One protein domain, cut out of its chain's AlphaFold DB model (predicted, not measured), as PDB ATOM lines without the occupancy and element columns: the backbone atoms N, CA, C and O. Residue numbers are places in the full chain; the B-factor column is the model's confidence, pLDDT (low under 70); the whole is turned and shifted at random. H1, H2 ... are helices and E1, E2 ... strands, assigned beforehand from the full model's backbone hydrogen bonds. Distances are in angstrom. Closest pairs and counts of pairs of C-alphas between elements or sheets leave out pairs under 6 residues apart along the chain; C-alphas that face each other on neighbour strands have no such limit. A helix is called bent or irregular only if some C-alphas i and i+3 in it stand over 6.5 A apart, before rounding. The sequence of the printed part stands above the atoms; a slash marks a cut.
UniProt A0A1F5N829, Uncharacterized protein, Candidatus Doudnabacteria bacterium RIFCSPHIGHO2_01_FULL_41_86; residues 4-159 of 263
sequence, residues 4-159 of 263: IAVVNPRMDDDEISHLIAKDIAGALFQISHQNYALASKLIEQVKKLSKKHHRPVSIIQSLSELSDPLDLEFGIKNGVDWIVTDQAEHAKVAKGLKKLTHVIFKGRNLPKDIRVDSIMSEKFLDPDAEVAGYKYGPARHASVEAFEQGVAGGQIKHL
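What this domain is: This is residues 4 to 159 of the 263 residues of an uncharacterized protein of Candidatus Doudnabacteria bacterium RIFCSPHIGHO2_01_FULL_41_86 (UniProt A0A1F5N829). A closed barrel of eight short strands forms the core, and four helices, H1 to H4, pack one after another round the wall made by E1 to E5. The part of the wall made by E6, E8 and E7 bears no helix, and residues 136 to 147 stick out as a loop beyond one end of the barrel. The printed part has 156 residues, with four named helices and eight named strands in the order E1 H1 E2 H2 E3 H3 E4 H4 E5 E6 E7 E8; the sheet is mixed, and so is the class. The whole is compact, with a radius of gyration of the C-alphas of 15.6 A and spans of 43 by 42 by 34 A.

How they stand to each other: Round the barrel run E1, residues 4 to 6, E2, 26 to 30, E3, 58 to 62, E4, 82 to 85, E5, 102 to 106, E6, 118 to 121, E8, 155 to 158, and E7, 128 to 132, back to E1. E8 is antiparallel to E6 and to E7, with which it forms a hairpin; the other neighbours are parallel. Within hydrogen-bond range are, for instance, N 29 and O 60 of E2 and E3, 2.8 A, N 157 and O 119 of E8 and E6, 2.7 A, and N 132 and O 4 of E7 and E1, 2.9 A. H1, residues 13 to 21, is on the barrel, the closest C-alphas to E1 being those of Ala 5 and Leu 19, 7.6 A. Outside the barrel and along its strands, H2, residues 33 to 52, lies over E2 and E3 at a height over the sheet of 9.6 A, H3, residues 69 to 77, over E3 at 9.8 A, and H4, residues 88 to 97, over E4 and E5 at 9.7 A. H1 and H2 touch at a steep tilt of 54 degrees, closest at C-alphas 17 and 49, 6.1 A. H2 and H3 only just touch, with 3 pairs of C-alphas within 8 A, closest at 33 and 71, 6.2 A. H3 and H4 touch, closest at C-alphas 72 and 94, 7.0 A. E1, H1, E2 and the next three such runs, to E5, are strand-helix-strand units, parallel neighbours joined through a helix, each with a right-handed crossover. Every O i to N i+4 pair is within range in H1, H3 and H4, and 14 of 16 in H2.

Where its parts are: E1 begins at C-alpha 4 (13.199, -22.092, -51.834). H2, 29.3 A long, is irregular, with C-alphas 34 and 37 8.5 A apart; H4 is 14.6 A and E5 13.3 A long. E8 ends at C-alpha 158 (6.938, -11.192, -59.406).

The domain as a whole: The C-alphas farthest apart are those of Lys 99 and Arg 140, 46.8 A. The printed part has no cut; the links E5 to E6 and E7 to E8 are long. The mean pLDDT of the printed part is 79.3, and residues 100, 108 and 122 to 154 are under 70.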
ATOM      1  N   ILE A   4      12.143 -22.752 -52.601       88.19
ATOM      2  CA  ILE A   4      13.199 -22.092 -51.834       88.19
ATOM      3  C   ILE A   4      13.418 -22.898 -50.562       88.19
ATOM      4  O   ILE A   4      12.465 -23.164 -49.832       88.19
ATOM      5  N   ALA A   5      14.665 -23.276 -50.301       88.12
ATOM      6  CA  ALA A   5      15.037 -24.024 -49.109       88.12
ATOM      7  C   ALA A   5      15.679 -23.104 -48.071       88.12
ATOM      8  O   ALA A   5      16.512 -22.262 -48.409       88.12
ATOM      9  N   VAL A   6      15.322 -23.289 -46.803       90.50
ATOM     10  CA  VAL A   6      16.008 -22.630 -45.686       90.50
ATOM     11  C   VAL A   6      17.348 -23.321 -45.452       90.50
ATOM     12  O   VAL A   6      17.375 -24.508 -45.135       90.50
ATOM     13  N   VAL A   7      18.446 -22.577 -45.586       88.94
ATOM     14  CA  VAL A   7      19.795 -23.077 -45.299       88.94
ATOM     15  C   VAL A   7      20.187 -22.620 -43.905       88.94
ATOM     16  O   VAL A   7      20.264 -21.422 -43.628       88.94
ATOM     17  N   ASN A   8      20.415 -23.584 -43.018       88.25
ATOM     18  CA  ASN A   8      20.794 -23.322 -41.636       88.25
ATOM     19  C   ASN A   8      22.228 -23.803 -41.363       88.25
ATOM     20  O   ASN A   8      22.739 -24.653 -42.093       88.25
ATOM     21  N   PRO A   9      22.885 -23.311 -40.301       87.69
ATOM     22  CA  PRO A   9      24.288 -23.635 -40.076       87.69
ATOM     23  C   PRO A   9      24.624 -25.061 -39.653       87.69
ATOM     24  O   PRO A   9      25.803 -25.384 -39.540       87.69
ATOM     25  N   ARG A  10      23.619 -25.898 -39.384       88.75
ATOM     26  CA  ARG A  10      23.826 -27.319 -39.094       88.75
ATOM     27  C   ARG A  10      23.919 -28.156 -40.366       88.75
ATOM     28  O   ARG A  10      24.279 -29.319 -40.259       88.75
ATOM     29  N   MET A  11      23.592 -27.575 -41.523       90.94
ATOM     30  CA  MET A  11      23.609 -28.289 -42.790       90.94
ATOM     31  C   MET A  11      25.028 -28.473 -43.312       90.94
ATOM     32  O   MET A  11      25.798 -27.508 -43.378       90.94
ATOM     33  N   ASP A  12      25.357 -29.695 -43.717       93.56
ATOM     34  CA  ASP A  12      26.652 -30.022 -44.311       93.56
ATOM     35  C   ASP A  12      26.667 -29.894 -45.853       93.56
ATOM     36  O   ASP A  12      25.681 -29.513 -46.496       93.56
ATOM     37  N   ASP A  13      27.833 -30.155 -46.460       95.88
ATOM     38  CA  ASP A  13      28.019 -30.117 -47.918       95.88
ATOM     39  C   ASP A  13      27.063 -31.071 -48.649       95.88
ATOM     40  O   ASP A  13      26.582 -30.730 -49.734       95.88
ATOM     41  N   ASP A  14      26.782 -32.241 -48.077       95.81
ATOM     42  CA  ASP A  14      25.997 -33.292 -48.718       95.81
ATOM     43  C   ASP A  14      24.505 -32.956 -48.695       95.81
ATOM     44  O   ASP A  14      23.829 -33.078 -49.722       95.81
ATOM     45  N   GLU A  15      24.000 -32.436 -47.578       95.69
ATOM     46  CA  GLU A  15      22.620 -31.965 -47.463       95.69
ATOM     47  C   GLU A  15      22.344 -30.788 -48.408       95.69
ATOM     48  O   GLU A  15      21.348 -30.798 -49.142       95.69
ATOM     49  N   ILE A  16      23.243 -29.795 -48.459       95.56
ATOM     50  CA  ILE A  16      23.111 -28.660 -49.387       95.56
ATOM     51  C   ILE A  16      23.210 -29.147 -50.838       95.56
ATOM     52  O   ILE A  16      22.398 -28.765 -51.684       95.56
ATOM     53  N   SER A  17      24.173 -30.019 -51.138       96.25
ATOM     54  CA  SER A  17      24.348 -30.630 -52.459       96.25
ATOM     55  C   SER A  17      23.083 -31.370 -52.910       96.25
ATOM     56  O   SER A  17      22.646 -31.204 -54.052       96.25
ATOM     57  N   HIS A  18      22.441 -32.119 -52.009       94.12
ATOM     58  CA  HIS A  18      21.190 -32.830 -52.273       94.12
ATOM     59  C   HIS A  18      20.028 -31.886 -52.583       94.12
ATOM     60  O   HIS A  18      19.266 -32.132 -53.521       94.12
ATOM     61  N   LEU A  19      19.899 -30.775 -51.849       93.69
ATOM     62  CA  LEU A  19      18.896 -29.752 -52.159       93.69
ATOM     63  C   LEU A  19      19.101 -29.167 -53.562       93.69
ATOM     64  O   LEU A  19      18.150 -29.054 -54.334       93.69
ATOM     65  N   ILE A  20      20.341 -28.847 -53.932       94.88
ATOM     66  CA  ILE A  20      20.668 -28.308 -55.262       94.88
ATOM     67  C   ILE A  20      20.379 -29.345 -56.358       94.88
ATOM     68  O   ILE A  20      19.792 -29.016 -57.393       94.88
ATOM     69  N   ALA A  21      20.701 -30.617 -56.118       90.81
ATOM     70  CA  ALA A  21      20.374 -31.716 -57.027       90.81
ATOM     71  C   ALA A  21      18.853 -31.900 -57.221       90.81
ATOM     72  O   ALA A  21      18.413 -32.338 -58.290       90.81
ATOM     73  N   LYS A  22      18.038 -31.495 -56.239       89.50
ATOM     74  CA  LYS A  22      16.568 -31.423 -56.332       89.50
ATOM     75  C   LYS A  22      16.030 -30.171 -57.042       89.50
ATOM     76  O   LYS A  22      14.818 -30.001 -57.100       89.50
ATOM     77  N   ASP A  23      16.900 -29.343 -57.621       89.50
ATOM     78  CA  ASP A  23      16.534 -28.133 -58.378       89.50
ATOM     79  C   ASP A  23      15.846 -27.050 -57.526       89.50
ATOM     80  O   ASP A  23      14.855 -26.441 -57.941       89.50
ATOM     81  N   ILE A  24      16.356 -26.796 -56.311       92.62
ATOM     82  CA  ILE A  24      15.907 -25.623 -55.549       92.62
ATOM     83  C   ILE A  24      16.195 -24.331 -56.329       92.62
ATOM     84  O   ILE A  24      17.235 -24.155 -56.958       92.62
ATOM     85  N   ALA A  25      15.252 -23.404 -56.256       93.00
ATOM     86  CA  ALA A  25      15.300 -22.094 -56.882       93.00
ATOM     87  C   ALA A  25      16.143 -21.096 -56.081       93.00
ATOM     88  O   ALA A  25      16.786 -20.212 -56.647       93.00
ATOM     89  N   GLY A  26      16.141 -21.230 -54.755       94.31
ATOM     90  CA  GLY A  26      16.857 -20.328 -53.868       94.31
ATOM     91  C   GLY A  26      17.206 -20.952 -52.524       94.31
ATOM     92  O   GLY A  26      16.543 -21.880 -52.063       94.31
ATOM     93  N   ALA A  27      18.249 -20.408 -51.910       94.88
ATOM     94  CA  ALA A  27      18.700 -20.693 -50.559       94.88
ATOM     95  C   ALA A  27      18.392 -19.477 -49.675       94.88
ATOM     96  O   ALA A  27      18.925 -18.391 -49.910       94.88
ATOM     97  N   LEU A  28      17.506 -19.656 -48.696       93.50
ATOM     98  CA  LEU A  28      17.077 -18.623 -47.759       93.50
ATOM     99  C   LEU A  28      17.926 -18.664 -46.489       93.50
ATOM    100  O   LEU A  28      17.988 -19.690 -45.813       93.50
ATOM    101  N   PHE A  29      18.518 -17.524 -46.148       91.88
ATOM    102  CA  PHE A  29      19.359 -17.321 -44.977       91.88
ATOM    103  C   PHE A  29      18.696 -16.356 -43.994       91.88
ATOM    104  O   PHE A  29      18.164 -15.315 -44.389       91.88
ATOM    105  N   GLN A  30      18.786 -16.681 -42.707       89.69
ATOM    106  CA  GLN A  30      18.539 -15.749 -41.607       89.69
ATOM    107  C   GLN A  30      19.897 -15.268 -41.091       89.69
ATOM    108  O   GLN A  30      20.621 -15.996 -40.407       89.69
ATOM    109  N   ILE A  31      20.272 -14.062 -41.502       87.12
ATOM    110  CA  ILE A  31      21.563 -13.459 -41.172       87.12
ATOM    111  C   ILE A  31      21.363 -12.528 -39.980       87.12
ATOM    112  O   ILE A  31      20.419 -11.744 -39.977       87.12
ATOM    113  N   SER A  32      22.257 -12.622 -39.002       87.06
ATOM    114  CA  SER A  32      22.347 -11.698 -37.873       87.06
ATOM    115  C   SER A  32      23.817 -11.426 -37.551       87.06
ATOM    116  O   SER A  32      24.674 -12.277 -37.796       87.06
ATOM    117  N   HIS A  33      24.124 -10.284 -36.942       85.75
ATOM    118  CA  HIS A  33      25.480  -9.937 -36.496       85.75
ATOM    119  C   HIS A  33      26.190 -11.046 -35.697       85.75
ATOM    120  O   HIS A  33      27.406 -11.206 -35.804       85.75
ATOM    121  N   GLN A  34      25.443 -11.870 -34.955       86.25
ATOM    122  CA  GLN A  34      25.983 -12.987 -34.172       86.25
ATOM    123  C   GLN A  34      26.530 -14.135 -35.039       86.25
ATOM    124  O   GLN A  34      27.300 -14.959 -34.550       86.25
ATOM    125  N   ASN A  35      26.143 -14.215 -36.319       90.44
ATOM    126  CA  ASN A  35      26.443 -15.350 -37.192       90.44
ATOM    127  C   ASN A  35      27.122 -14.988 -38.525       90.44
ATOM    128  O   ASN A  35      27.256 -15.865 -39.380       90.44
ATOM    129  N   TYR A  36      27.612 -13.758 -38.707       93.62
ATOM    130  CA  TYR A  36      28.213 -13.291 -39.966       93.62
ATOM    131  C   TYR A  36      29.279 -14.222 -40.551       93.62
ATOM    132  O   TYR A  36      29.184 -14.615 -41.713       93.62
ATOM    133  N   ALA A  37      30.280 -14.627 -39.765       94.44
ATOM    134  CA  ALA A  37      31.350 -15.496 -40.268       94.44
ATOM    135  C   ALA A  37      30.802 -16.826 -40.823       94.44
ATOM    136  O   ALA A  37      31.223 -17.307 -41.876       94.44
ATOM    137  N   LEU A  38      29.809 -17.387 -40.133       93.94
ATOM    138  CA  LEU A  38      29.164 -18.640 -40.500       93.94
ATOM    139  C   LEU A  38      28.243 -18.472 -41.716       93.94
ATOM    140  O   LEU A  38      28.298 -19.282 -42.639       93.94
ATOM    141  N   ALA A  39      27.465 -17.388 -41.763       93.88
ATOM    142  CA  ALA A  39      26.618 -17.043 -42.899       93.88
ATOM    143  C   ALA A  39      27.441 -16.834 -44.180       93.88
ATOM    144  O   ALA A  39      27.084 -17.378 -45.224       93.88
ATOM    145  N   SER A  40      28.573 -16.121 -44.103       96.06
ATOM    146  CA  SER A  40      29.485 -15.928 -45.245       96.06
ATOM    147  C   SER A  40      29.978 -17.270 -45.790       96.06
ATOM    148  O   SER A  40      29.869 -17.542 -46.988       96.06
ATOM    149  N   LYS A  41      30.440 -18.157 -44.895       96.19
ATOM    150  CA  LYS A  41      30.921 -19.493 -45.260       96.19
ATOM    151  C   LYS A  41      29.838 -20.318 -45.963       96.19
ATOM    152  O   LYS A  41      30.115 -20.895 -47.013       96.19
ATOM    153  N   LEU A  42      28.616 -20.345 -45.426       96.00
ATOM    154  CA  LEU A  42      27.498 -21.089 -46.019       96.00
ATOM    155  C   LEU A  42      27.079 -20.515 -47.381       96.00
ATOM    156  O   LEU A  42      26.791 -21.274 -48.305       96.00
ATOM    157  N   ILE A  43      27.071 -19.189 -47.540       97.06
ATOM    158  CA  ILE A  43      26.773 -18.543 -48.825       97.06
ATOM    159  C   ILE A  43      27.798 -18.966 -49.886       97.06
ATOM    160  O   ILE A  43      27.419 -19.355 -50.994       97.06
ATOM    161  N   GLU A  44      29.092 -18.936 -49.558       97.31
ATOM    162  CA  GLU A  44      30.147 -19.370 -50.481       97.31
ATOM    163  C   GLU A  44      30.072 -20.870 -50.792       97.31
ATOM    164  O   GLU A  44      30.253 -21.279 -51.943       97.31
ATOM    165  N   GLN A  45      29.717 -21.691 -49.804       97.31
ATOM    166  CA  GLN A  45      29.471 -23.121 -49.975       97.31
ATOM    167  C   GLN A  45      28.312 -23.383 -50.952       97.31
ATOM    168  O   GLN A  45      28.490 -24.131 -51.918       97.31
ATOM    169  N   VAL A  46      27.168 -22.702 -50.794       97.94
ATOM    170  CA  VAL A  46      26.035 -22.795 -51.735       97.94
ATOM    171  C   VAL A  46      26.452 -22.353 -53.137       97.94
ATOM    172  O   VAL A  46      26.167 -23.062 -54.102       97.94
ATOM    173  N   LYS A  47      27.180 -21.237 -53.285       97.56
ATOM    174  CA  LYS A  47      27.680 -20.778 -54.597       97.56
ATOM    175  C   LYS A  47      28.605 -21.805 -55.251       97.56
ATOM    176  O   LYS A  47      28.502 -22.048 -56.455       97.56
ATOM    177  N   LYS A  48      29.510 -22.410 -54.476       97.62
ATOM    178  CA  LYS A  48      30.444 -23.438 -54.953       97.62
ATOM    179  C   LYS A  48      29.696 -24.688 -55.419       97.62
ATOM    180  O   LYS A  48      29.941 -25.158 -56.529       97.62
ATOM    181  N   LEU A  49      28.778 -25.204 -54.604       98.06
ATOM    182  CA  LEU A  49      27.991 -26.394 -54.934       98.06
ATOM    183  C   LEU A  49      27.036 -26.134 -56.107       98.06
ATOM    184  O   LEU A  49      26.942 -26.959 -57.009       98.06
ATOM    185  N   SER A  50      26.412 -24.956 -56.163       97.75
ATOM    186  CA  SER A  50      25.569 -24.515 -57.279       97.75
ATOM    187  C   SER A  50      26.326 -24.558 -58.611       97.75
ATOM    188  O   SER A  50      25.831 -25.126 -59.587       97.75
ATOM    189  N   LYS A  51      27.569 -24.052 -58.643       96.50
ATOM    190  CA  LYS A  51      28.456 -24.158 -59.815       96.50
ATOM    191  C   LYS A  51      28.836 -25.601 -60.137       96.50
ATOM    192  O   LYS A  51      28.751 -25.985 -61.296       96.50
ATOM    193  N   LYS A  52      29.213 -26.398 -59.129       95.75
ATOM    194  CA  LYS A  52      29.573 -27.820 -59.294       95.75
ATOM    195  C   LYS A  52      28.441 -28.631 -59.935       95.75
ATOM    196  O   LYS A  52      28.706 -29.512 -60.743       95.75
ATOM    197  N   HIS A  53      27.195 -28.325 -59.586       95.38
ATOM    198  CA  HIS A  53      26.005 -28.989 -60.125       95.38
ATOM    199  C   HIS A  53      25.471 -28.361 -61.416       95.38
ATOM    200  O   HIS A  53      24.466 -28.837 -61.933       95.38
ATOM    201  N   HIS A  54      26.099 -27.296 -61.927       96.00
ATOM    202  CA  HIS A  54      25.606 -26.513 -63.068       96.00
ATOM    203  C   HIS A  54      24.158 -26.019 -62.897       96.00
ATOM    204  O   HIS A  54      23.414 -25.882 -63.868       96.00
ATOM    205  N   ARG A  55      23.757 -25.731 -61.652       95.88
ATOM    206  CA  ARG A  55      22.402 -25.303 -61.282       95.88
ATOM    207  C   ARG A  55      22.458 -24.010 -60.484       95.88
ATOM    208  O   ARG A  55      22.703 -24.068 -59.278       95.88
ATOM    209  N   PRO A  56      22.281 -22.846 -61.127       97.44
ATOM    210  CA  PRO A  56      22.244 -21.560 -60.446       97.44
ATOM    211  C   PRO A  56      21.142 -21.511 -59.382       97.44
ATOM    212  O   PRO A  56      19.976 -21.753 -59.679       97.44
ATOM    213  N   VAL A  57      21.519 -21.155 -58.153       97.00
ATOM    214  CA  VAL A  57      20.608 -20.988 -57.009       97.00
ATOM    215  C   VAL A  57      20.640 -19.537 -56.547       97.00
ATOM    216  O   VAL A  57      21.722 -18.992 -56.329       97.00
ATOM    217  N   SER A  58      19.475 -18.905 -56.383       96.75
ATOM    218  CA  SER A  58      19.381 -17.565 -55.785       96.75
ATOM    219  C   SER A  58      19.834 -17.580 -54.324       96.75
ATOM    220  O   SER A  58      19.362 -18.400 -53.539       96.75
ATOM    221  N   ILE A  59      20.685 -16.637 -53.929       97.00
ATOM    222  CA  ILE A  59      21.007 -16.386 -52.520       97.00
ATOM    223  C   ILE A  59      20.006 -15.371 -51.970       97.00
ATOM    224  O   ILE A  59      19.918 -14.251 -52.475       97.00
ATOM    225  N   ILE A  60      19.244 -15.755 -50.951       94.81
ATOM    226  CA  ILE A  60      18.129 -14.964 -50.430       94.81
ATOM    227  C   ILE A  60      18.361 -14.688 -48.947       94.81
ATOM    228  O   ILE A  60      18.573 -15.616 -48.174       94.81
ATOM    229  N   GLN A  61      18.284 -13.432 -48.524       94.06
ATOM    230  CA  GLN A  61      18.327 -13.058 -47.110       94.06
ATOM    231  C   GLN A  61      16.924 -12.690 -46.635       94.06
ATOM    232  O   GLN A  61      16.287 -11.813 -47.216       94.06
ATOM    233  N   SER A  62      16.453 -13.327 -45.565       91.00
ATOM    234  CA  SER A  62      15.276 -12.860 -44.836       91.00
ATOM    235  C   SER A  62      15.703 -11.886 -43.751       91.00
ATOM    236  O   SER A  62      16.534 -12.229 -42.914       91.00
ATOM    237  N   LEU A  63      15.062 -10.721 -43.732       89.06
ATOM    238  CA  LEU A  63      15.090  -9.790 -42.611       89.06
ATOM    239  C   LEU A  63      13.859 -10.016 -41.717       89.06
ATOM    240  O   LEU A  63      12.831 -10.547 -42.172       89.06
ATOM    241  N   SER A  64      14.002  -9.658 -40.447       78.56
ATOM    242  CA  SER A  64      12.944  -9.585 -39.435       78.56
ATOM    243  C   SER A  64      12.845  -8.155 -38.899       78.56
ATOM    244  O   SER A  64      13.651  -7.296 -39.257       78.56
ATOM    245  N   GLU A  65      11.869  -7.887 -38.031       70.25
ATOM    246  CA  GLU A  65      11.671  -6.550 -37.456       70.25
ATOM    247  C   GLU A  65      12.854  -6.051 -36.617       70.25
ATOM    248  O   GLU A  65      13.040  -4.849 -36.469       70.25
ATOM    249  N   LEU A  66      13.657  -6.981 -36.095       70.00
ATOM    250  CA  LEU A  66      14.835  -6.715 -35.270       70.00
ATOM    251  C   LEU A  66      16.138  -6.687 -36.082       70.00
ATOM    252  O   LEU A  66      17.217  -6.670 -35.492       70.00
ATOM    253  N   SER A  67      16.063  -6.761 -37.414       75.44
ATOM    254  CA  SER A  67      17.260  -6.766 -38.252       75.44
ATOM    255  C   SER A  67      17.999  -5.435 -38.169       75.44
ATOM    256  O   SER A  67      17.429  -4.368 -38.391       75.44
ATOM    257  N   ASP A  68      19.295  -5.517 -37.886       80.75
ATOM    258  CA  ASP A  68      20.187  -4.363 -37.866       80.75
ATOM    259  C   ASP A  68      20.457  -3.922 -39.322       80.75
ATOM    260  O   ASP A  68      20.656  -4.779 -40.192       80.75
ATOM    261  N   PRO A  69      20.515  -2.614 -39.640       85.44
ATOM    262  CA  PRO A  69      21.044  -2.131 -40.918       85.44
ATOM    263  C   PRO A  69      22.361  -2.799 -41.360       85.44
ATOM    264  O   PRO A  69      22.576  -3.008 -42.561       85.44
ATOM    265  N   LEU A  70      23.218  -3.188 -40.410       89.25
ATOM    266  CA  LEU A  70      24.444  -3.944 -40.664       89.25
ATOM    267  C   LEU A  70      24.177  -5.339 -41.248       89.25
ATOM    268  O   LEU A  70      24.969  -5.795 -42.077       89.25
ATOM    269  N   ASP A  71      23.077  -6.007 -40.882       92.06
ATOM    270  CA  ASP A  71      22.730  -7.336 -41.403       92.06
ATOM    271  C   ASP A  71      22.458  -7.249 -42.909       92.06
ATOM    272  O   ASP A  71      22.910  -8.081 -43.705       92.06
ATOM    273  N   LEU A  72      21.733  -6.204 -43.319       91.00
ATOM    274  CA  LEU A  72      21.440  -5.916 -44.720       91.00
ATOM    275  C   LEU A  72      22.718  -5.575 -45.499       91.00
ATOM    276  O   LEU A  72      22.940  -6.102 -46.594       91.00
ATOM    277  N   GLU A  73      23.576  -4.722 -44.939       91.81
ATOM    278  CA  GLU A  73      24.859  -4.377 -45.557       91.81
ATOM    279  C   GLU A  73      25.747  -5.618 -45.727       91.81
ATOM    280  O   GLU A  73      26.321  -5.835 -46.802       91.81
ATOM    281  N   PHE A  74      25.813  -6.467 -44.698       93.69
ATOM    282  CA  PHE A  74      26.547  -7.722 -44.737       93.69
ATOM    283  C   PHE A  74      26.054  -8.618 -45.877       93.69
ATOM    284  O   PHE A  74      26.868  -9.083 -46.681       93.69
ATOM    285  N   GLY A  75      24.744  -8.842 -45.999       93.19
ATOM    286  CA  GLY A  75      24.199  -9.688 -47.061       93.19
ATOM    287  C   GLY A  75      24.506  -9.149 -48.459       93.19
ATOM    288  O   GLY A  75      24.973  -9.890 -49.331       93.19
ATOM    289  N   ILE A  76      24.351  -7.839 -48.667       92.00
ATOM    290  CA  ILE A  76      24.669  -7.186 -49.946       92.00
ATOM    291  C   ILE A  76      26.157  -7.340 -50.301       92.00
ATOM    292  O   ILE A  76      26.479  -7.645 -51.459       92.00
ATOM    293  N   LYS A  77      27.061  -7.167 -49.325       92.94
ATOM    294  CA  LYS A  77      28.512  -7.365 -49.502       92.94
ATOM    295  C   LYS A  77      28.866  -8.820 -49.810       92.94
ATOM    296  O   LYS A  77      29.727  -9.064 -50.650       92.94
ATOM    297  N   ASN A  78      28.157  -9.776 -49.213       94.38
ATOM    298  CA  ASN A  78      28.344 -11.210 -49.460       94.38
ATOM    299  C   ASN A  78      27.622 -11.715 -50.723       94.38
ATOM    300  O   ASN A  78      27.636 -12.911 -51.025       94.38
ATOM    301  N   GLY A  79      27.033 -10.820 -51.520       93.31
ATOM    302  CA  GLY A  79      26.455 -11.161 -52.818       93.31
ATOM    303  C   GLY A  79      25.100 -11.858 -52.727       93.31
ATOM    304  O   GLY A  79      24.817 -12.719 -53.559       93.31
ATOM    305  N   VAL A  80      24.281 -11.488 -51.740       94.50
ATOM    306  CA  VAL A  80      22.853 -11.819 -51.725       94.50
ATOM    307  C   VAL A  80      22.189 -11.284 -52.998       94.50
ATOM    308  O   VAL A  80      22.422 -10.150 -53.425       94.50
ATOM    309  N   ASP A  81      21.375 -12.132 -53.621       94.88
ATOM    310  CA  ASP A  81      20.650 -11.834 -54.852       94.88
ATOM    311  C   ASP A  81      19.296 -11.161 -54.542       94.88
ATOM    312  O   ASP A  81      18.887 -10.244 -55.262       94.88
ATOM    313  N   TRP A  82      18.646 -11.575 -53.443       94.56
ATOM    314  CA  TRP A  82      17.312 -11.129 -53.025       94.56
ATOM    315  C   TRP A  82      17.218 -10.829 -51.526       94.56
ATOM    316  O   TRP A  82      17.655 -11.629 -50.699       94.56
ATOM    317  N   ILE A  83      16.565  -9.721 -51.174       93.44
ATOM    318  CA  ILE A  83      16.203  -9.371 -49.793       93.44
ATOM    319  C   ILE A  83      14.709  -9.595 -49.595       93.44
ATOM    320  O   ILE A  83      13.905  -9.083 -50.370       93.44
ATOM    321  N   VAL A  84      14.332 -10.320 -48.547       91.56
ATOM    322  CA  VAL A  84      12.939 -10.548 -48.158       91.56
ATOM    323  C   VAL A  84      12.640  -9.757 -46.890       91.56
ATOM    324  O   VAL A  84      13.274  -9.992 -45.864       91.56
ATOM    325  N   THR A  85      11.674  -8.842 -46.943       90.38
ATOM    326  CA  THR A  85      11.344  -7.934 -45.828       90.38
ATOM    327  C   THR A  85       9.863  -7.567 -45.821       90.38
ATOM    328  O   THR A  85       9.257  -7.458 -46.879       90.38
ATOM    329  N   ASP A  86       9.276  -7.360 -44.650       87.75
ATOM    330  CA  ASP A  86       7.957  -6.737 -44.410       87.75
ATOM    331  C   ASP A  86       8.070  -5.228 -44.141       87.75
ATOM    332  O   ASP A  86       7.087  -4.497 -44.245       87.75
ATOM    333  N   GLN A  87       9.271  -4.735 -43.833       88.81
ATOM    334  CA  GLN A  87       9.491  -3.327 -43.535       88.81
ATOM    335  C   GLN A  87       9.864  -2.509 -44.773       88.81
ATOM    336  O   GLN A  87      10.787  -2.828 -45.532       88.81
ATOM    337  N   ALA A  88       9.152  -1.396 -44.938       88.50
ATOM    338  CA  ALA A  88       9.368  -0.394 -45.974       88.50
ATOM    339  C   ALA A  88      10.785   0.215 -45.918       88.50
ATOM    340  O   ALA A  88      11.423   0.435 -46.948       88.50
ATOM    341  N   GLU A  89      11.303   0.469 -44.719       89.00
ATOM    342  CA  GLU A  89      12.620   1.084 -44.536       89.00
ATOM    343  C   GLU A  89      13.745   0.179 -45.042       89.00
ATOM    344  O   GLU A  89      14.564   0.628 -45.842       89.00
ATOM    345  N   HIS A  90      13.716  -1.117 -44.720       89.31
ATOM    346  CA  HIS A  90      14.660  -2.096 -45.268       89.31
ATOM    347  C   HIS A  90      14.667  -2.118 -46.799       89.31
ATOM    348  O   HIS A  90      15.729  -2.143 -47.422       89.31
ATOM    349  N   ALA A  91      13.490  -2.056 -47.430       87.88
ATOM    350  CA  ALA A  91      13.385  -2.014 -48.887       87.88
ATOM    351  C   ALA A  91      13.998  -0.729 -49.480       87.88
ATOM    352  O   ALA A  91      14.646  -0.784 -50.529       87.88
ATOM    353  N   LYS A  92      13.840   0.419 -48.803       87.75
ATOM    354  CA  LYS A  92      14.485   1.688 -49.187       87.75
ATOM    355  C   LYS A  92      16.007   1.609 -49.036       87.75
ATOM    356  O   LYS A  92      16.724   1.950 -49.979       87.75
ATOM    357  N   VAL A  93      16.498   1.116 -47.897       87.88
ATOM    358  CA  VAL A  93      17.938   0.992 -47.613       87.88
ATOM    359  C   VAL A  93      18.610   0.035 -48.598       87.88
ATOM    360  O   VAL A  93      19.639   0.384 -49.174       87.88
ATOM    361  N   ALA A  94      18.001  -1.122 -48.884       86.38
ATOM    362  CA  ALA A  94      18.554  -2.110 -49.814       86.38
ATOM    363  C   ALA A  94      18.831  -1.502 -51.200       86.38
ATOM    364  O   ALA A  94      19.863  -1.773 -51.819       86.38
ATOM    365  N   LYS A  95      17.941  -0.614 -51.657       80.38
ATOM    366  CA  LYS A  95      18.090   0.113 -52.924       80.38
ATOM    367  C   LYS A  95      19.131   1.218 -52.877       80.38
ATOM    368  O   LYS A  95      19.823   1.418 -53.876       80.38
ATOM    369  N   GLY A  96      19.235   1.914 -51.746       83.38
ATOM    370  CA  GLY A  96      20.262   2.928 -51.518       83.38
ATOM    371  C   GLY A  96      21.670   2.333 -51.542       83.38
ATOM    372  O   GLY A  96      22.548   2.871 -52.211       83.38
ATOM    373  N   LEU A  97      21.863   1.185 -50.885       82.19
ATOM    374  CA  LEU A  97      23.159   0.507 -50.793       82.19
ATOM    375  C   LEU A  97      23.612  -0.090 -52.128       82.19
ATOM    376  O   LEU A  97      24.792  -0.037 -52.472       82.19
ATOM    377  N   LYS A  98      22.688  -0.673 -52.902       75.62
ATOM    378  CA  LYS A  98      23.014  -1.257 -54.205       75.62
ATOM    379  C   LYS A  98      21.787  -1.267 -55.105       75.62
ATOM    380  O   LYS A  98      20.892  -2.090 -54.944       75.62
ATOM    381  N   LYS A  99      21.808  -0.425 -56.146       71.31
ATOM    382  CA  LYS A  99      20.718  -0.282 -57.138       71.31
ATOM    383  C   LYS A  99      20.244  -1.600 -57.777       71.31
ATOM    384  O   LYS A  99      19.167  -1.628 -58.360       71.31
ATOM    385  N   LEU A 100      21.053  -2.662 -57.713       69.31
ATOM    386  CA  LEU A 100      20.806  -3.960 -58.346       69.31
ATOM    387  C   LEU A 100      20.279  -5.049 -57.394       69.31
ATOM    388  O   LEU A 100      20.009  -6.159 -57.858       69.31
ATOM    389  N   THR A 101      20.182  -4.785 -56.089       81.81
ATOM    390  CA  THR A 101      19.625  -5.759 -55.141       81.81
ATOM    391  C   THR A 101      18.108  -5.799 -55.292       81.81
ATOM    392  O   THR A 101      17.453  -4.757 -55.238       81.81
ATOM    393  N   HIS A 102      17.558  -6.995 -55.502       90.44
ATOM    394  CA  HIS A 102      16.122  -7.166 -55.686       90.44
ATOM    395  C   HIS A 102      15.427  -7.363 -54.339       90.44
ATOM    396  O   HIS A 102      15.978  -7.990 -53.430       90.44
ATOM    397  N   VAL A 103      14.209  -6.838 -54.219       91.12
ATOM    398  CA  VAL A 103      13.433  -6.888 -52.973       91.12
ATOM    399  C   VAL A 103      12.143  -7.681 -53.168       91.12
ATOM    400  O   VAL A 103      11.348  -7.391 -54.065       91.12
ATOM    401  N   ILE A 104      11.927  -8.647 -52.275       90.44
ATOM    402  CA  ILE A 104      10.682  -9.388 -52.086       90.44
ATOM    403  C   ILE A 104       9.990  -8.833 -50.839       90.44
ATOM    404  O   ILE A 104      10.487  -8.982 -49.723       90.44
ATOM    405  N   PHE A 105       8.841  -8.191 -51.016       89.00
ATOM    406  CA  PHE A 105       8.087  -7.614 -49.907       89.00
ATOM    407  C   PHE A 105       7.112  -8.634 -49.308       89.00
ATOM    408  O   PHE A 105       6.330  -9.242 -50.036       89.00
ATOM    409  N   LYS A 106       7.145  -8.836 -47.990       85.94
ATOM    410  CA  LYS A 106       6.205  -9.689 -47.256       85.94
ATOM    411  C   LYS A 106       4.908  -8.917 -47.025       85.94
ATOM    412  O   LYS A 106       4.911  -7.861 -46.407       85.94
ATOM    413  N   GLY A 107       3.793  -9.467 -47.492       77.50
ATOM    414  CA  GLY A 107       2.468  -8.883 -47.286       77.50
ATOM    415  C   GLY A 107       1.881  -8.219 -48.530       77.50
ATOM    416  O   GLY A 107       2.560  -7.944 -49.511       77.50
ATOM    417  N   ARG A 108       0.561  -8.009 -48.511       69.94
ATOM    418  CA  ARG A 108      -0.205  -7.577 -49.696       69.94
ATOM    419  C   ARG A 108      -0.198  -6.065 -49.920       69.94
ATOM    420  O   ARG A 108      -0.380  -5.620 -51.050       69.94
ATOM    421  N   ASN A 109      -0.008  -5.287 -48.858       77.50
ATOM    422  CA  ASN A 109      -0.078  -3.832 -48.907       77.50
ATOM    423  C   ASN A 109       1.298  -3.264 -49.249       77.50
ATOM    424  O   ASN A 109       2.129  -3.061 -48.368       77.50
ATOM    425  N   LEU A 110       1.534  -3.027 -50.540       78.00
ATOM    426  CA  LEU A 110       2.770  -2.401 -50.989       78.00
ATOM    427  C   LEU A 110       2.860  -0.949 -50.503       78.00
ATOM    428  O   LEU A 110       1.898  -0.190 -50.662       78.00
ATOM    429  N   PRO A 111       4.017  -0.522 -49.980       77.75
ATOM    430  CA  PRO A 111       4.256   0.883 -49.694       77.75
ATOM    431  C   PRO A 111       4.204   1.694 -50.998       77.75
ATOM    432  O   PRO A 111       4.871   1.342 -51.972       77.75
ATOM    433  N   LYS A 112       3.428   2.788 -51.019       77.50
ATOM    434  CA  LYS A 112       3.119   3.558 -52.243       77.50
ATOM    435  C   LYS A 112       4.350   4.144 -52.954       77.50
ATOM    436  O   LYS A 112       4.306   4.328 -54.164       77.50
ATOM    437  N   ASP A 113       5.457   4.326 -52.236       81.25
ATOM    438  CA  ASP A 113       6.680   4.964 -52.749       81.25
ATOM    439  C   ASP A 113       7.883   4.018 -52.801       81.25
ATOM    440  O   ASP A 113       9.036   4.445 -52.900       81.25
ATOM    441  N   ILE A 114       7.639   2.711 -52.693       78.56
ATOM    442  CA  ILE A 114       8.704   1.714 -52.705       78.56
ATOM    443  C   ILE A 114       8.513   0.821 -53.908       78.56
ATOM    444  O   ILE A 114       7.635  -0.035 -53.966       78.56
ATOM    445  N   ARG A 115       9.415   0.983 -54.874       80.06
ATOM    446  CA  ARG A 115       9.563  -0.005 -55.933       80.06
ATOM    447  C   ARG A 115      10.013  -1.307 -55.273       80.06
ATOM    448  O   ARG A 115      11.109  -1.342 -54.723       80.06
ATOM    449  N   VAL A 116       9.227  -2.365 -55.372       83.44
ATOM    450  CA  VAL A 116       9.636  -3.730 -55.016       83.44
ATOM    451  C   VAL A 116       9.652  -4.575 -56.283       83.44
ATOM    452  O   VAL A 116       9.033  -4.202 -57.280       83.44
ATOM    453  N   ASP A 117      10.394  -5.674 -56.277       85.75
ATOM    454  CA  ASP A 117      10.515  -6.546 -57.449       85.75
ATOM    455  C   ASP A 117       9.529  -7.711 -57.358       85.75
ATOM    456  O   ASP A 117       9.106  -8.278 -58.366       85.75
ATOM    457  N   SER A 118       9.155  -8.106 -56.142       83.81
ATOM    458  CA  SER A 118       8.240  -9.219 -55.898       83.81
ATOM    459  C   SER A 118       7.501  -9.056 -54.577       83.81
ATOM    460  O   SER A 118       7.915  -8.289 -53.709       83.81
ATOM    461  N   ILE A 119       6.416  -9.806 -54.424       82.12
ATOM    462  CA  ILE A 119       5.620  -9.881 -53.200       82.12
ATOM    463  C   ILE A 119       5.591 -11.330 -52.728       82.12
ATOM    464  O   ILE A 119       5.447 -12.227 -53.550       82.12
ATOM    465  N   MET A 120       5.685 -11.569 -51.425       81.62
ATOM    466  CA  MET A 120       5.484 -12.879 -50.814       81.62
ATOM    467  C   MET A 120       4.248 -12.859 -49.907       81.62
ATOM    468  O   MET A 120       4.081 -11.952 -49.088       81.62
ATOM    469  N   SER A 121       3.370 -13.854 -50.049       73.44
ATOM    470  CA  SER A 121       2.160 -14.015 -49.233       73.44
ATOM    471  C   SER A 121       1.822 -15.495 -49.069       73.44
ATOM    472  O   SER A 121       2.038 -16.291 -49.979       73.44
ATOM    473  N   GLU A 122       1.245 -15.859 -47.923       65.31
ATOM    474  CA  GLU A 122       0.760 -17.221 -47.638       65.31
ATOM    475  C   GLU A 122      -0.384 -17.659 -48.566       65.31
ATOM    476  O   GLU A 122      -0.650 -18.846 -48.728       65.31
ATOM    477  N   LYS A 123      -1.104 -16.697 -49.161       59.78
ATOM    478  CA  LYS A 123      -2.274 -16.959 -50.005       59.78
ATOM    479  C   LYS A 123      -2.222 -16.088 -51.254       59.78
ATOM    480  O   LYS A 123      -2.803 -14.996 -51.262       59.78
ATOM    481  N   PHE A 124      -1.568 -16.570 -52.306       56.00
ATOM    482  CA  PHE A 124      -1.844 -16.116 -53.667       56.00
ATOM    483  C   PHE A 124      -2.711 -17.159 -54.387       56.00
ATOM    484  O   PHE A 124      -2.672 -18.344 -54.083       56.00
ATOM    485  N   LEU A 125      -3.536 -16.710 -55.338       49.62
ATOM    486  CA  LEU A 125      -4.291 -17.611 -56.220       49.62
ATOM    487  C   LEU A 125      -3.398 -18.202 -57.333       49.62
ATOM    488  O   LEU A 125      -3.886 -18.944 -58.176       49.62
ATOM    489  N   ASP A 126      -2.094 -17.888 -57.332       48.66
ATOM    490  CA  ASP A 126      -1.104 -18.418 -58.268       48.66
ATOM    491  C   ASP A 126       0.348 -18.200 -57.773       48.66
ATOM    492  O   ASP A 126       0.712 -17.041 -57.542       48.66
ATOM    493  N   PRO A 127       1.173 -19.256 -57.619       46.34
ATOM    494  CA  PRO A 127       2.535 -19.155 -57.094       46.34
ATOM    495  C   PRO A 127       3.610 -18.975 -58.174       46.34
ATOM    496  O   PRO A 127       3.745 -19.810 -59.080       46.34
ATOM    497  N   ASP A 128       4.462 -17.968 -57.998       59.09
ATOM    498  CA  ASP A 128       5.908 -18.155 -58.157       59.09
ATOM    499  C   ASP A 128       6.485 -18.729 -56.837       59.09
ATOM    500  O   ASP A 128       5.739 -18.957 -55.882       59.09
ATOM    501  N   ALA A 129       7.780 -19.068 -56.818       54.97
ATOM    502  CA  ALA A 129       8.407 -20.068 -55.931       54.97
ATOM    503  C   ALA A 129       7.838 -20.209 -54.496       54.97
ATOM    504  O   ALA A 129       7.628 -19.223 -53.790       54.97
ATOM    505  N   GLU A 130       7.658 -21.459 -54.054       59.00
ATOM    506  CA  GLU A 130       7.215 -21.790 -52.694       59.00
ATOM    507  C   GLU A 130       8.415 -21.870 -51.745       59.00
ATOM    508  O   GLU A 130       9.402 -22.554 -52.029       59.00
ATOM    509  N   VAL A 131       8.335 -21.191 -50.602       57.16
ATOM    510  CA  VAL A 131       9.331 -21.333 -49.531       57.16
ATOM    511  C   VAL A 131       8.999 -22.571 -48.702       57.16
ATOM    512  O   VAL A 131       8.018 -22.579 -47.966       57.16
ATOM    513  N   ALA A 132       9.820 -23.614 -48.803       49.28
ATOM    514  CA  ALA A 132       9.653 -24.847 -48.043       49.28
ATOM    515  C   ALA A 132      10.563 -24.841 -46.803       49.28
ATOM    516  O   ALA A 132      11.791 -24.791 -46.907       49.28
ATOM    517  N   GLY A 133       9.951 -24.908 -45.618       46.81
ATOM    518  CA  GLY A 133      10.640 -25.135 -44.347       46.81
ATOM    519  C   GLY A 133      10.721 -26.624 -43.992       46.81
ATOM    520  O   GLY A 133       9.798 -27.391 -44.269       46.81
ATOM    521  N   TYR A 134      11.816 -27.040 -43.349       33.53
ATOM    522  CA  TYR A 134      11.928 -28.372 -42.745       33.53
ATOM    523  C   TYR A 134      11.047 -28.441 -41.489       33.53
ATOM    524  O   TYR A 134      11.284 -27.720 -40.520       33.53
ATOM    525  N   LYS A 135      10.046 -29.329 -41.481       35.81
ATOM    526  CA  LYS A 135       9.351 -29.729 -40.250       35.81
ATOM    527  C   LYS A 135      10.207 -30.774 -39.536       35.81
ATOM    528  O   LYS A 135      10.297 -31.904 -40.010       35.81
ATOM    529  N   TYR A 136      10.810 -30.430 -38.400       32.16
ATOM    530  CA  TYR A 136      11.193 -31.470 -37.440       32.16
ATOM    531  C   TYR A 136       9.913 -32.047 -36.808       32.16
ATOM    532  O   TYR A 136       8.953 -31.317 -36.566       32.16
ATOM    533  N   GLY A 137       9.881 -33.373 -36.647       29.81
ATOM    534  CA  GLY A 137       8.722 -34.165 -36.217       29.81
ATOM    535  C   GLY A 137       8.201 -33.881 -34.795       29.81
ATOM    536  O   GLY A 137       8.696 -32.993 -34.108       29.81
ATOM    537  N   PRO A 138       7.163 -34.619 -34.360       50.06
ATOM    538  CA  PRO A 138       6.033 -34.062 -33.623       50.06
ATOM    539  C   PRO A 138       6.225 -34.049 -32.102       50.06
ATOM    540  O   PRO A 138       6.604 -35.059 -31.511       50.06
ATOM    541  N   ALA A 139       5.811 -32.961 -31.449       34.78
ATOM    542  CA  ALA A 139       5.422 -32.981 -30.042       34.78
ATOM    543  C   ALA A 139       4.188 -32.099 -29.797       34.78
ATOM    544  O   ALA A 139       4.026 -31.017 -30.353       34.78
ATOM    545  N   ARG A 140       3.292 -32.688 -29.009       34.19
ATOM    546  CA  ARG A 140       1.921 -32.321 -28.655       34.19
ATOM    547  C   ARG A 140       1.799 -30.961 -27.954       34.19
ATOM    548  O   ARG A 140       2.689 -30.571 -27.219       34.19
ATOM    549  N   HIS A 141       0.610 -30.368 -28.104       40.66
ATOM    550  CA  HIS A 141       0.043 -29.267 -27.317       40.66
ATOM    551  C   HIS A 141       0.899 -27.997 -27.200       40.66
ATOM    552  O   HIS A 141       1.688 -27.857 -26.276       40.66
ATOM    553  N   ALA A 142       0.621 -27.011 -28.054       31.25
ATOM    554  CA  ALA A 142       0.859 -25.618 -27.705       31.25
ATOM    555  C   ALA A 142      -0.166 -24.711 -28.387       31.25
ATOM    556  O   ALA A 142      -0.517 -24.875 -29.556       31.25
ATOM    557  N   SER A 143      -0.675 -23.816 -27.559       32.25
ATOM    558  CA  SER A 143      -1.596 -22.724 -27.794       32.25
ATOM    559  C   SER A 143      -1.130 -21.746 -28.873       32.25
ATOM    560  O   SER A 143       0.016 -21.730 -29.308       32.25
ATOM    561  N   VAL A 144      -2.087 -20.922 -29.282       36.78
ATOM    562  CA  VAL A 144      -1.989 -19.773 -30.179       36.78
ATOM    563  C   VAL A 144      -0.941 -18.776 -29.663       36.78
ATOM    564  O   VAL A 144      -1.294 -17.867 -28.934       36.78
ATOM    565  N   GLU A 145       0.337 -18.982 -29.987       33.41
ATOM    566  CA  GLU A 145       1.451 -18.026 -29.822       33.41
ATOM    567  C   GLU A 145       2.718 -18.617 -30.477       33.41
ATOM    568  O   GLU A 145       3.630 -19.111 -29.825       33.41
ATOM    569  N   ALA A 146       2.753 -18.663 -31.812       33.12
ATOM    570  CA  ALA A 146       3.941 -19.080 -32.563       33.12
ATOM    571  C   ALA A 146       3.923 -18.474 -33.972       33.12
ATOM    572  O   ALA A 146       3.753 -19.175 -34.967       33.12
ATOM    573  N   PHE A 147       4.062 -17.149 -34.051       39.09
ATOM    574  CA  PHE A 147       4.364 -16.452 -35.308       39.09
ATOM    575  C   PHE A 147       5.856 -16.072 -35.418       39.09
ATOM    576  O   PHE A 147       6.308 -15.632 -36.470       39.09
ATOM    577  N   GLU A 148       6.654 -16.312 -34.368       36.25
ATOM    578  CA  GLU A 148       8.084 -15.962 -34.334       36.25
ATOM    579  C   GLU A 148       9.036 -17.090 -34.765       36.25
ATOM    580  O   GLU A 148      10.224 -16.844 -34.967       36.25
ATOM    581  N   GLN A 149       8.566 -18.327 -34.957       36.16
ATOM    582  CA  GLN A 149       9.451 -19.444 -35.303       36.16
ATOM    583  C   GLN A 149       8.804 -20.422 -36.290       36.16
ATOM    584  O   GLN A 149       8.086 -21.335 -35.901       36.16
ATOM    585  N   GLY A 150       9.128 -20.280 -37.577       38.44
ATOM    586  CA  GLY A 150       8.936 -21.348 -38.564       38.44
ATOM    587  C   GLY A 150       7.990 -20.971 -39.696       38.44
ATOM    588  O   GLY A 150       6.776 -21.067 -39.579       38.44
ATOM    589  N   VAL A 151       8.584 -20.567 -40.817       41.81
ATOM    590  CA  VAL A 151       7.923 -20.123 -42.050       41.81
ATOM    591  C   VAL A 151       6.856 -21.130 -42.511       41.81
ATOM    592  O   VAL A 151       7.184 -22.203 -43.022       41.81
ATOM    593  N   ALA A 152       5.579 -20.767 -42.365       44.47
ATOM    594  CA  ALA A 152       4.493 -21.348 -43.148       44.47
ATOM    595  C   ALA A 152       4.708 -20.959 -44.621       44.47
ATOM    596  O   ALA A 152       5.050 -19.813 -44.912       44.47
ATOM    597  N   GLY A 153       4.591 -21.920 -45.542       56.66
ATOM    598  CA  GLY A 153       5.010 -21.756 -46.936       56.66
ATOM    599  C   GLY A 153       4.437 -20.502 -47.600       56.66
ATOM    600  O   GLY A 153       3.227 -20.355 -47.747       56.66
ATOM    601  N   GLY A 154       5.321 -19.582 -47.989       60.81
ATOM    602  CA  GLY A 154       4.967 -18.379 -48.734       60.81
ATOM    603  C   GLY A 154       5.093 -18.621 -50.232       60.81
ATOM    604  O   GLY A 154       6.063 -19.233 -50.679       60.81
ATOM    605  N   GLN A 155       4.132 -18.119 -51.004       71.69
ATOM    606  CA  GLN A 155       4.224 -18.042 -52.460       71.69
ATOM    607  C   GLN A 155       4.797 -16.677 -52.839       71.69
ATOM    608  O   GLN A 155       4.374 -15.655 -52.287       71.69
ATOM    609  N   ILE A 156       5.752 -16.644 -53.765       76.75
ATOM    610  CA  ILE A 156       6.284 -15.395 -54.318       76.75
ATOM    611  C   ILE A 156       5.466 -15.028 -55.556       76.75
ATOM    612  O   ILE A 156       4.967 -15.897 -56.257       76.75
ATOM    613  N   LYS A 157       5.292 -13.740 -55.829       81.88
ATOM    614  CA  LYS A 157       4.727 -13.229 -57.075       81.88
ATOM    615  C   LYS A 157       5.593 -12.093 -57.586       81.88
ATOM    616  O   LYS A 157       5.783 -11.095 -56.885       81.88
ATOM    617  N   HIS A 158       6.107 -12.227 -58.801       81.56
ATOM    618  CA  HIS A 158       6.938 -11.192 -59.406       81.56
ATOM    619  C   HIS A 158       6.089 -10.047 -59.965       81.56
ATOM    620  O   HIS A 158       5.068 -10.265 -60.622       81.56
ATOM    621  N   LEU A 159       6.515  -8.806 -59.716       76.62
ATOM    622  CA  LEU A 159       5.903  -7.641 -60.343       76.62
ATOM    623  C   LEU A 159       6.502  -7.464 -61.738       76.62
ATOM    624  O   LEU A 159       7.716  -7.327 -61.894       76.62
TER     625      LEU A 159